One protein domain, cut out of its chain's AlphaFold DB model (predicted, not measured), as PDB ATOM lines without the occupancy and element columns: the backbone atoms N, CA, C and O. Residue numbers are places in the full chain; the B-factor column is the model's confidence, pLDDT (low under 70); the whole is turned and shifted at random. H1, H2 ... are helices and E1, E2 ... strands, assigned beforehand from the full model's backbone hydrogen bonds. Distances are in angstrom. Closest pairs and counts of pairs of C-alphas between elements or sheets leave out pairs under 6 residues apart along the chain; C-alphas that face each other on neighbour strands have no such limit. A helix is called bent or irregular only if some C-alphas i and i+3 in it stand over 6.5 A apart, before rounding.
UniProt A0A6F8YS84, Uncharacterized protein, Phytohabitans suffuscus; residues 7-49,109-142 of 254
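Overview. This is residues 7 to 49 and 109 to 142 of the 254 residues of an uncharacterized protein of Phytohabitans suffuscus (UniProt A0A6F8YS84). The eleven-residue helix H4 packs, with its residues 115 to 120, on a small strand hairpin, E1 and E2, mostly on E1. The mostly irregular stretch of residues 7 to 49, with the one-turn helices H1, H2 and H3, winds past these parts, and residues 34 to 35 pair with E2 as a short addition to the hairpin; the one-turn helix H5 lies at the periphery, near the last turn of H4 and near H1. The printed part has 77 residues, with five named helices and two named strands in the order H1, H2, H3, H4, E1, E2, H5; the sheet E1 - E2 is antiparallel. The class is mixed, helices and strands, with under half of the residues in named elements. The whole is compact and rounded, with a radius of gyration of the C-alphas of 11.5 A and spans of 30 by 27 by 21 A.

Along the chain. E1 is residues 124 to 127, 10.0 A from first to last C-alpha, beginning at C-alpha 124 (-41.899, 34.187, 8.153). E2 is residues 130 to 133, 10.2 A long. H4, residues 111 to 121, is 15.0 A long and begins at C-alpha 111 (-48.920, 45.897, 6.869). The four-residue helices are H1, residues 14 to 17; H2, residues 22 to 25; H3, residues 36 to 39; and H5, residues 139 to 142, which ends at C-alpha 142 (-48.775, 26.158, 3.556).

Arrangement. E1 and E2 form a hairpin, antiparallel, with 161 degrees between their directions. N 125 and O 132 are 2.9 A apart and N 130 and O 127 3.0 A, both within hydrogen-bond range. Residues 34 to 35 pair antiparallel with residues 130 to 131 of E2. The closest C-alphas of H4 and E1, those of Val 119 and Glu 125, are 5.8 A apart. Those of H3 and E2, Arg 36 and Trp 130, are 5.9 A apart. H2 and H4 only just touch, with 3 pairs of C-alphas within 8 A, the closest those of Phe 22 and Leu 111 at 7.6 A. H5 is close to but not clearly touching H4, the closest C-alphas being those of Phe 121 and Leu 142 at 6.4 A. H1 and H5 are also close but not clearly touching, with C-alphas of Trp 14 and Pro 139 closest at 6.7 A. H1 and H4 are apart. In H4 every O i to N i+4 pair is within hydrogen-bond range; H1, H2, H3 and H5 are too short for such a pair.

Size, cuts and confidence. The two C-alphas farthest apart, those of Met 41 and Ile 140, are 31.8 A apart. Residues 50 to 108 are not printed, and C-alphas 49 and 109 are 7.9 A apart across this cut, which falls in the link from H3 to H4. Of the links that are printed whole, none is long. Mean pLDDT of the printed part is 92.9, and no printed residue is under 70.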
ATOM      1  N   ARG A   7     -34.219  41.232  -3.078       88.62
ATOM      2  CA  ARG A   7     -35.472  40.470  -3.079       88.62
ATOM      3  C   ARG A   7     -35.231  39.098  -2.449       88.62
ATOM      4  O   ARG A   7     -34.272  38.406  -2.803       88.62
ATOM      5  N   ALA A   8     -36.099  38.712  -1.526       89.69
ATOM      6  CA  ALA A   8     -36.116  37.395  -0.916       89.69
ATOM      7  C   ALA A   8     -36.307  36.303  -1.985       89.69
ATOM      8  O   ALA A   8     -36.975  36.527  -2.999       89.69
ATOM      9  N   LEU A   9     -35.715  35.125  -1.780       87.75
ATOM     10  CA  LEU A   9     -36.061  33.945  -2.572       87.75
ATOM     11  C   LEU A   9     -37.540  33.629  -2.337       87.75
ATOM     12  O   LEU A   9     -37.953  33.457  -1.196       87.75
ATOM     13  N   MET A  10     -38.327  33.578  -3.410       87.62
ATOM     14  CA  MET A  10     -39.776  33.460  -3.314       87.62
ATOM     15  C   MET A  10     -40.335  32.579  -4.426       87.62
ATOM     16  O   MET A  10     -39.948  32.736  -5.588       87.62
ATOM     17  N   VAL A  11     -41.288  31.707  -4.084       87.00
ATOM     18  CA  VAL A  11     -42.118  31.027  -5.084       87.00
ATOM     19  C   VAL A  11     -43.034  32.065  -5.738       87.00
ATOM     20  O   VAL A  11     -43.818  32.712  -5.042       87.00
ATOM     21  N   PRO A  12     -42.986  32.244  -7.065       82.25
ATOM     22  CA  PRO A  12     -43.688  33.353  -7.709       82.25
ATOM     23  C   PRO A  12     -45.217  33.337  -7.543       82.25
ATOM     24  O   PRO A  12     -45.851  34.390  -7.595       82.25
ATOM     25  N   SER A  13     -45.803  32.170  -7.265       85.75
ATOM     26  CA  SER A  13     -47.241  32.009  -7.042       85.75
ATOM     27  C   SER A  13     -47.780  32.770  -5.832       85.75
ATOM     28  O   SER A  13     -48.973  33.068  -5.792       85.75
ATOM     29  N   TRP A  14     -46.927  33.160  -4.876       88.62
ATOM     30  CA  TRP A  14     -47.337  33.982  -3.731       88.62
ATOM     31  C   TRP A  14     -47.964  35.317  -4.129       88.62
ATOM     32  O   TRP A  14     -48.848  35.809  -3.426       88.62
ATOM     33  N   ILE A  15     -47.579  35.869  -5.284       84.31
ATOM     34  CA  ILE A  15     -48.126  37.126  -5.811       84.31
ATOM     35  C   ILE A  15     -49.650  37.026  -6.029       84.31
ATOM     36  O   ILE A  15     -50.355  38.028  -5.911       84.31
ATOM     37  N   ARG A  16     -50.186  35.826  -6.294       87.19
ATOM     38  CA  ARG A  16     -51.632  35.611  -6.469       87.19
ATOM     39  C   ARG A  16     -52.423  35.618  -5.173       87.19
ATOM     40  O   ARG A  16     -53.612  35.910  -5.199       87.19
ATOM     41  N   TRP A  17     -51.790  35.256  -4.067       89.19
ATOM     42  CA  TRP A  17     -52.486  35.001  -2.810       89.19
ATOM     43  C   TRP A  17     -52.398  36.186  -1.861       89.19
ATOM     44  O   TRP A  17     -53.376  36.537  -1.206       89.19
ATOM     45  N   LEU A  18     -51.228  36.814  -1.790       91.50
ATOM     46  CA  LEU A  18     -50.908  37.749  -0.717       91.50
ATOM     47  C   LEU A  18     -51.274  39.181  -1.090       91.50
ATOM     48  O   LEU A  18     -51.081  39.543  -2.243       91.50
ATOM     49  N   PRO A  19     -51.759  40.020  -0.158       92.06
ATOM     50  CA  PRO A  19     -52.110  41.414  -0.440       92.06
ATOM     51  C   PRO A  19     -50.980  42.208  -1.110       92.06
ATOM     52  O   PRO A  19     -49.810  41.919  -0.893       92.06
ATOM     53  N   CYS A  20     -51.312  43.255  -1.868       89.06
ATOM     54  CA  CYS A  20     -50.331  44.106  -2.556       89.06
ATOM     55  C   CYS A  20     -49.138  44.545  -1.693       89.06
ATOM     56  O   CYS A  20     -47.997  44.566  -2.157       89.06
ATOM     57  N   SER A  21     -49.403  44.932  -0.441       91.50
ATOM     58  CA  SER A  21     -48.379  45.440   0.472       91.50
ATOM     59  C   SER A  21     -47.319  44.394   0.828       91.50
ATOM     60  O   SER A  21     -46.233  44.762   1.273       91.50
ATOM     61  N   PHE A  22     -47.581  43.107   0.571       92.62
ATOM     62  CA  PHE A  22     -46.599  42.033   0.698       92.62
ATOM     63  C   PHE A  22     -45.312  42.334  -0.077       92.62
ATOM     64  O   PHE A  22     -44.234  41.981   0.393       92.62
ATOM     65  N   ALA A  23     -45.392  43.062  -1.199       90.19
ATOM     66  CA  ALA A  23     -44.220  43.490  -1.960       90.19
ATOM     67  C   ALA A  23     -43.160  44.192  -1.086       90.19
ATOM     68  O   ALA A  23     -41.969  43.952  -1.285       90.19
ATOM     69  N   TYR A  24     -43.565  44.979  -0.080       91.94
ATOM     70  CA  TYR A  24     -42.639  45.616   0.867       91.94
ATOM     71  C   TYR A  24     -41.850  44.593   1.696       91.94
ATOM     72  O   TYR A  24     -40.664  44.790   1.948       91.94
ATOM     73  N   LEU A  25     -42.489  43.482   2.071       94.06
ATOM     74  CA  LEU A  25     -41.904  42.412   2.884       94.06
ATOM     75  C   LEU A  25     -41.023  41.456   2.068       94.06
ATOM     76  O   LEU A  25     -40.294  40.648   2.638       94.06
ATOM     77  N   THR A  26     -41.049  41.549   0.735       91.81
ATOM     78  CA  THR A  26     -40.148  40.767  -0.127       91.81
ATOM     79  C   THR A  26     -38.744  41.362  -0.217       91.81
ATOM     80  O   THR A  26     -37.836  40.686  -0.691       91.81
ATOM     81  N   VAL A  27     -38.533  42.608   0.217       93.12
ATOM     82  CA  VAL A  27     -37.221  43.266   0.163       93.12
ATOM     83  C   VAL A  27     -36.551  43.144   1.524       93.12
ATOM     84  O   VAL A  27     -36.914  43.832   2.476       93.12
ATOM     85  N   VAL A  28     -35.568  42.254   1.618       93.75
ATOM     86  CA  VAL A  28     -34.904  41.862   2.865       93.75
ATOM     87  C   VAL A  28     -33.426  42.258   2.849       93.75
ATOM     88  O   VAL A  28     -32.813  42.316   1.779       93.75
ATOM     89  N   PRO A  29     -32.818  42.530   4.014       93.31
ATOM     90  CA  PRO A  29     -31.378  42.759   4.109       93.31
ATOM     91  C   PRO A  29     -30.566  41.448   4.077       93.31
ATOM     92  O   PRO A  29     -29.404  41.469   3.685       93.31
ATOM     93  N   ASP A  30     -31.165  40.316   4.465       92.06
ATOM     94  CA  ASP A  30     -30.557  38.978   4.475       92.06
ATOM     95  C   ASP A  30     -31.631  37.910   4.193       92.06
ATOM     96  O   ASP A  30     -32.781  38.066   4.603       92.06
ATOM     97  N   GLN A  31     -31.262  36.836   3.491       90.62
ATOM     98  CA  GLN A  31     -32.141  35.701   3.176       90.62
ATOM     99  C   GLN A  31     -32.319  34.743   4.359       90.62
ATOM    100  O   GLN A  31     -33.276  33.979   4.379       90.62
ATOM    101  N   HIS A  32     -31.395  34.749   5.320       91.88
ATOM    102  CA  HIS A  32     -31.396  33.789   6.419       91.88
ATOM    103  C   HIS A  32     -32.082  34.374   7.639       91.88
ATOM    104  O   HIS A  32     -33.067  33.827   8.111       91.88
ATOM    105  N   ARG A  33     -31.565  35.479   8.180       94.94
ATOM    106  CA  ARG A  33     -32.110  36.069   9.402       94.94
ATOM    107  C   ARG A  33     -31.748  37.539   9.504       94.94
ATOM    108  O   ARG A  33     -30.599  37.912   9.286       94.94
ATOM    109  N   PHE A  34     -32.702  38.375   9.891       95.81
ATOM    110  CA  PHE A  34     -32.472  39.805  10.096       95.81
ATOM    111  C   PHE A  34     -33.383  40.384  11.175       95.81
ATOM    112  O   PHE A  34     -34.403  39.801  11.524       95.81
ATOM    113  N   SER A  35     -33.015  41.533  11.739       95.56
ATOM    114  CA  SER A  35     -33.862  42.204  12.728       95.56
ATOM    115  C   SER A  35     -35.022  42.933  12.048       95.56
ATOM    116  O   SER A  35     -34.799  43.672  11.088       95.56
ATOM    117  N   ARG A  36     -36.234  42.825  12.606       94.31
ATOM    118  CA  ARG A  36     -37.433  43.580  12.205       94.31
ATOM    119  C   ARG A  36     -37.171  45.085  12.118       94.31
ATOM    120  O   ARG A  36     -37.718  45.750  11.242       94.31
ATOM    121  N   LYS A  37     -36.268  45.627  12.944       94.06
ATOM    122  CA  LYS A  37     -35.859  47.044  12.913       94.06
ATOM    123  C   LYS A  37     -35.248  47.492  11.584       94.06
ATOM    124  O   LYS A  37     -35.280  48.687  11.285       94.06
ATOM    125  N   ALA A  38     -34.732  46.568  10.769       92.88
ATOM    126  CA  ALA A  38     -34.289  46.880   9.411       92.88
ATOM    127  C   ALA A  38     -35.429  47.483   8.571       92.88
ATOM    128  O   ALA A  38     -35.190  48.367   7.756       92.88
ATOM    129  N   TRP A  39     -36.673  47.083   8.837       94.00
ATOM    130  CA  TRP A  39     -37.886  47.596   8.206       94.00
ATOM    131  C   TRP A  39     -38.537  48.769   8.953       94.00
ATOM    132  O   TRP A  39     -39.716  49.059   8.761       94.00
ATOM    133  N   SER A  40     -37.793  49.490   9.792       91.88
ATOM    134  CA  SER A  40     -38.314  50.650  10.542       91.88
ATOM    135  C   SER A  40     -38.959  51.732   9.666       91.88
ATOM    136  O   SER A  40     -39.836  52.447  10.137       91.88
ATOM    137  N   MET A  41     -38.565  51.832   8.395       92.06
ATOM    138  CA  MET A  41     -39.097  52.795   7.424       92.06
ATOM    139  C   MET A  41     -40.312  52.303   6.622       92.06
ATOM    140  O   MET A  41     -40.808  53.042   5.769       92.06
ATOM    141  N   LEU A  42     -40.760  51.058   6.817       93.56
ATOM    142  CA  LEU A  42     -41.921  50.545   6.096       93.56
ATOM    143  C   LEU A  42     -43.211  51.237   6.558       93.56
ATOM    144  O   LEU A  42     -43.325  51.646   7.714       93.56
ATOM    145  N   PRO A  43     -44.208  51.362   5.666       93.19
ATOM    146  CA  PRO A  43     -45.460  52.026   5.988       93.19
ATOM    147  C   PRO A  43     -46.403  51.079   6.754       93.19
ATOM    148  O   PRO A  43     -47.408  50.623   6.212       93.19
ATOM    149  N   TRP A  44     -46.058  50.765   8.005       94.94
ATOM    150  CA  TRP A  44     -46.706  49.730   8.825       94.94
ATOM    151  C   TRP A  44     -48.227  49.878   8.962       94.94
ATOM    152  O   TRP A  44     -48.939  48.878   8.901       94.94
ATOM    153  N   ASP A  45     -48.725  51.113   9.024       94.50
ATOM    154  CA  ASP A  45     -50.151  51.412   9.216       94.50
ATOM    155  C   ASP A  45     -50.962  51.464   7.909       94.50
ATOM    156  O   ASP A  45     -52.164  51.735   7.920       94.50
ATOM    157  N   LYS A  46     -50.329  51.270   6.742       91.31
ATOM    158  CA  LYS A  46     -51.043  51.337   5.460       91.31
ATOM    159  C   LYS A  46     -51.881  50.088   5.220       91.31
ATOM    160  O   LYS A  46     -51.484  48.977   5.565       91.31
ATOM    161  N   ALA A  47     -53.004  50.300   4.535       92.94
ATOM    162  CA  ALA A  47     -53.868  49.239   4.044       92.94
ATOM    163  C   ALA A  47     -53.088  48.215   3.205       92.94
ATOM    164  O   ALA A  47     -52.261  48.580   2.365       92.94
ATOM    165  N   VAL A  48     -53.382  46.932   3.416       93.00
ATOM    166  CA  VAL A  48     -52.637  45.836   2.769       93.00
ATOM    167  C   VAL A  48     -53.037  45.603   1.313       93.00
ATOM    168  O   VAL A  48     -52.225  45.191   0.483       93.00
ATOM    169  N   TRP A  49     -54.295  45.891   0.989       91.56
ATOM    170  CA  TRP A  49     -54.849  45.752  -0.351       91.56
ATOM    171  C   TRP A  49     -54.792  47.089  -1.080       91.56
ATOM    172  O   TRP A  49     -55.309  48.084  -0.572       91.56
ATOM    173  N   HIS A 109     -55.575  44.028   8.058       95.44
ATOM    174  CA  HIS A 109     -55.948  45.300   7.459       95.44
ATOM    175  C   HIS A 109     -54.729  46.203   7.257       95.44
ATOM    176  O   HIS A 109     -54.703  46.948   6.275       95.44
ATOM    177  N   THR A 110     -53.709  46.097   8.113       96.88
ATOM    178  CA  THR A 110     -52.452  46.864   8.028       96.88
ATOM    179  C   THR A 110     -51.245  45.995   7.668       96.88
ATOM    180  O   THR A 110     -51.275  44.770   7.791       96.88
ATOM    181  N   LEU A 111     -50.158  46.615   7.194       95.94
ATOM    182  CA  LEU A 111     -48.920  45.897   6.869       95.94
ATOM    183  C   LEU A 111     -48.324  45.184   8.095       95.94
ATOM    184  O   LEU A 111     -47.753  44.103   7.952       95.94
ATOM    185  N   GLU A 112     -48.473  45.759   9.288       95.31
ATOM    186  CA  GLU A 112     -48.081  45.100  10.536       95.31
ATOM    187  C   GLU A 112     -48.901  43.832  10.797       95.31
ATOM    188  O   GLU A 112     -48.328  42.760  11.002       95.31
ATOM    189  N   GLU A 113     -50.229  43.926  10.716       97.44
ATOM    190  CA  GLU A 113     -51.108  42.767  10.882       97.44
ATOM    191  C   GLU A 113     -50.840  41.708   9.809       97.44
ATOM    192  O   GLU A 113     -50.894  40.508  10.090       97.44
ATOM    193  N   LEU A 114     -50.501  42.132   8.586       97.19
ATOM    194  CA  LEU A 114     -50.105  41.219   7.523       97.19
ATOM    195  C   LEU A 114     -48.853  40.446   7.911       97.19
ATOM    196  O   LEU A 114     -48.860  39.229   7.776       97.19
ATOM    197  N   LEU A 115     -47.805  41.098   8.423       96.62
ATOM    198  CA  LEU A 115     -46.606  40.385   8.872       96.62
ATOM    199  C   LEU A 115     -46.954  39.328   9.931       96.62
ATOM    200  O   LEU A 115     -46.530  38.181   9.800       96.62
ATOM    201  N   SER A 116     -47.774  39.671  10.928       96.56
ATOM    202  CA  SER A 116     -48.247  38.706  11.931       96.56
ATOM    203  C   SER A 116     -49.026  37.544  11.306       96.56
ATOM    204  O   SER A 116     -48.817  36.388  11.675       96.56
ATOM    205  N   CYS A 117     -49.884  37.826  10.326       97.06
ATOM    206  CA  CYS A 117     -50.634  36.816   9.584       97.06
ATOM    207  C   CYS A 117     -49.701  35.881   8.790       97.06
ATOM    208  O   CYS A 117     -49.841  34.661   8.850       97.06
ATOM    209  N   LEU A 118     -48.694  36.433   8.103       96.44
ATOM    210  CA  LEU A 118     -47.700  35.668   7.347       96.44
ATOM    211  C   LEU A 118     -46.828  34.799   8.261       96.44
ATOM    212  O   LEU A 118     -46.504  33.671   7.889       96.44
ATOM    213  N   VAL A 119     -46.498  35.273   9.467       96.88
ATOM    214  CA  VAL A 119     -45.860  34.437  10.497       96.88
ATOM    215  C   VAL A 119     -46.775  33.274  10.886       96.88
ATOM    216  O   VAL A 119     -46.330  32.130  10.926       96.88
ATOM    217  N   GLY A 120     -48.073  33.523  11.085       96.38
ATOM    218  CA  GLY A 120     -49.063  32.476  11.372       96.38
ATOM    219  C   GLY A 120     -49.239  31.439  10.252       96.38
ATOM    220  O   GLY A 120     -49.501  30.260  10.520       96.38
ATOM    221  N   PHE A 121     -49.062  31.845   8.994       95.38
ATOM    222  CA  PHE A 121     -49.015  30.931   7.848       95.38
ATOM    223  C   PHE A 121     -47.670  30.207   7.695       95.38
ATOM    224  O   PHE A 121     -47.597  29.245   6.939       95.38
ATOM    225  N   GLY A 122     -46.620  30.619   8.412       95.44
ATOM    226  CA  GLY A 122     -45.280  30.034   8.306       95.44
ATOM    227  C   GLY A 122     -44.429  30.598   7.165       95.44
ATOM    228  O   GLY A 122     -43.420  30.000   6.805       95.44
ATOM    229  N   LEU A 123     -44.811  31.745   6.598       95.50
ATOM    230  CA  LEU A 123     -44.050  32.449   5.557       95.50
ATOM    231  C   LEU A 123     -42.911  33.304   6.102       95.50
ATOM    232  O   LEU A 123     -41.971  33.637   5.380       95.50
ATOM    233  N   PHE A 124     -42.995  33.640   7.379       96.19
ATOM    234  CA  PHE A 124     -41.899  34.187   8.153       96.19
ATOM    235  C   PHE A 124     -41.818  33.420   9.465       96.19
ATOM    236  O   PHE A 124     -42.840  33.107  10.069       96.19
ATOM    237  N   GLU A 125     -40.611  33.151   9.934       96.81
ATOM    238  CA  GLU A 125     -40.399  32.747  11.323       96.81
ATOM    239  C   GLU A 125     -39.968  33.980  12.112       96.81
ATOM    240  O   GLU A 125     -39.173  34.785  11.621       96.81
ATOM    241  N   MET A 126     -40.506  34.135  13.321       96.31
ATOM    242  CA  MET A 126     -40.189  35.255  14.202       96.31
ATOM    243  C   MET A 126     -39.714  34.736  15.559       96.31
ATOM    244  O   MET A 126     -40.442  34.023  16.244       96.31
ATOM    245  N   ASP A 127     -38.498  35.120  15.942       95.62
ATOM    246  CA  ASP A 127     -37.881  34.824  17.239       95.62
ATOM    247  C   ASP A 127     -37.479  36.147  17.905       95.62
ATOM    248  O   ASP A 127     -36.442  36.749  17.595       95.62
ATOM    249  N   GLY A 128     -38.377  36.653  18.755       93.25
ATOM    250  CA  GLY A 128     -38.311  38.011  19.287       93.25
ATOM    251  C   GLY A 128     -38.356  39.054  18.165       93.25
ATOM    252  O   GLY A 128     -39.313  39.130  17.404       93.25
ATOM    253  N   GLU A 129     -37.297  39.854  18.055       93.81
ATOM    254  CA  GLU A 129     -37.135  40.891  17.024       93.81
ATOM    255  C   GLU A 129     -36.528  40.362  15.717       93.81
ATOM    256  O   GLU A 129     -36.262  41.145  14.804       93.81
ATOM    257  N   TRP A 130     -36.228  39.068  15.626       96.88
ATOM    258  CA  TRP A 130     -35.559  38.493  14.466       96.88
ATOM    259  C   TRP A 130     -36.533  37.764  13.557       96.88
ATOM    260  O   TRP A 130     -37.358  36.990  14.027       96.88
ATOM    261  N   LEU A 131     -36.372  37.976  12.255       97.19
ATOM    262  CA  LEU A 131     -37.190  37.410  11.195       97.19
ATOM    263  C   LEU A 131     -36.345  36.541  10.268       97.19
ATOM    264  O   LEU A 131     -35.233  36.925   9.903       97.19
ATOM    265  N   THR A 132     -36.923  35.423   9.845       97.00
ATOM    266  CA  THR A 132     -36.400  34.520   8.812       97.00
ATOM    267  C   THR A 132     -37.462  34.420   7.713       97.00
ATOM    268  O   THR A 132     -38.567  33.948   7.998       97.00
ATOM    269  N   PRO A 133     -37.196  34.870   6.474       95.94
ATOM    270  CA  PRO A 133     -38.143  34.716   5.377       95.94
ATOM    271  C   PRO A 133     -38.187  33.253   4.928       95.94
ATOM    272  O   PRO A 133     -37.152  32.614   4.762       95.94
ATOM    273  N   ARG A 134     -39.390  32.726   4.702       94.69
ATOM    274  CA  ARG A 134     -39.632  31.360   4.213       94.69
ATOM    275  C   ARG A 134     -40.551  31.365   2.990       94.69
ATOM    276  O   ARG A 134     -41.462  30.550   2.858       94.69
ATOM    277  N   LEU A 135     -40.335  32.355   2.125       92.44
ATOM    278  CA  LEU A 135     -41.154  32.635   0.942       92.44
ATOM    279  C   LEU A 135     -40.890  31.652  -0.213       92.44
ATOM    280  O   LEU A 135     -41.599  31.657  -1.218       92.44
ATOM    281  N   ASP A 136     -39.865  30.816  -0.074       90.31
ATOM    282  CA  ASP A 136     -39.505  29.701  -0.949       90.31
ATOM    283  C   ASP A 136     -40.413  28.472  -0.772       90.31
ATOM    284  O   ASP A 136     -40.369  27.553  -1.589       90.31
ATOM    285  N   GLN A 137     -41.273  28.466   0.249       91.19
ATOM    286  CA  GLN A 137     -42.283  27.431   0.445       91.19
ATOM    287  C   GLN A 137     -43.427  27.557  -0.565       91.19
ATOM    288  O   GLN A 137     -43.831  28.659  -0.936       91.19
ATOM    289  N   ASN A 138     -43.974  26.426  -1.010       89.94
ATOM    290  CA  ASN A 138     -45.076  26.407  -1.966       89.94
ATOM    291  C   ASN A 138     -46.408  26.762  -1.267       89.94
ATOM    292  O   ASN A 138     -46.697  26.194  -0.212       89.94
ATOM    293  N   PRO A 139     -47.256  27.634  -1.849       90.25
ATOM    294  CA  PRO A 139     -48.588  27.910  -1.313       90.25
ATOM    295  C   PRO A 139     -49.450  26.678  -1.052       90.25
ATOM    296  O   PRO A 139     -50.198  26.679  -0.083       90.25
ATOM    297  N   ILE A 140     -49.330  25.627  -1.869       92.00
ATOM    298  CA  ILE A 140     -50.102  24.386  -1.700       92.00
ATOM    299  C   ILE A 140     -49.764  23.690  -0.376       92.00
ATOM    300  O   ILE A 140     -50.645  23.101   0.245       92.00
ATOM    301  N   ASP A 141     -48.513  23.793   0.074       90.69
ATOM    302  CA  ASP A 141     -48.038  23.125   1.287       90.69
ATOM    303  C   ASP A 141     -48.356  23.928   2.562       90.69
ATOM    304  O   ASP A 141     -48.361  23.377   3.663       90.69
ATOM    305  N   LEU A 142     -48.606  25.236   2.427       92.25
ATOM    306  CA  LEU A 142     -48.775  26.158   3.556       92.25
ATOM    307  C   LEU A 142     -50.202  26.669   3.744       92.25
ATOM    308  O   LEU A 142     -50.659  26.839   4.878       92.25
TER     309      LEU A 142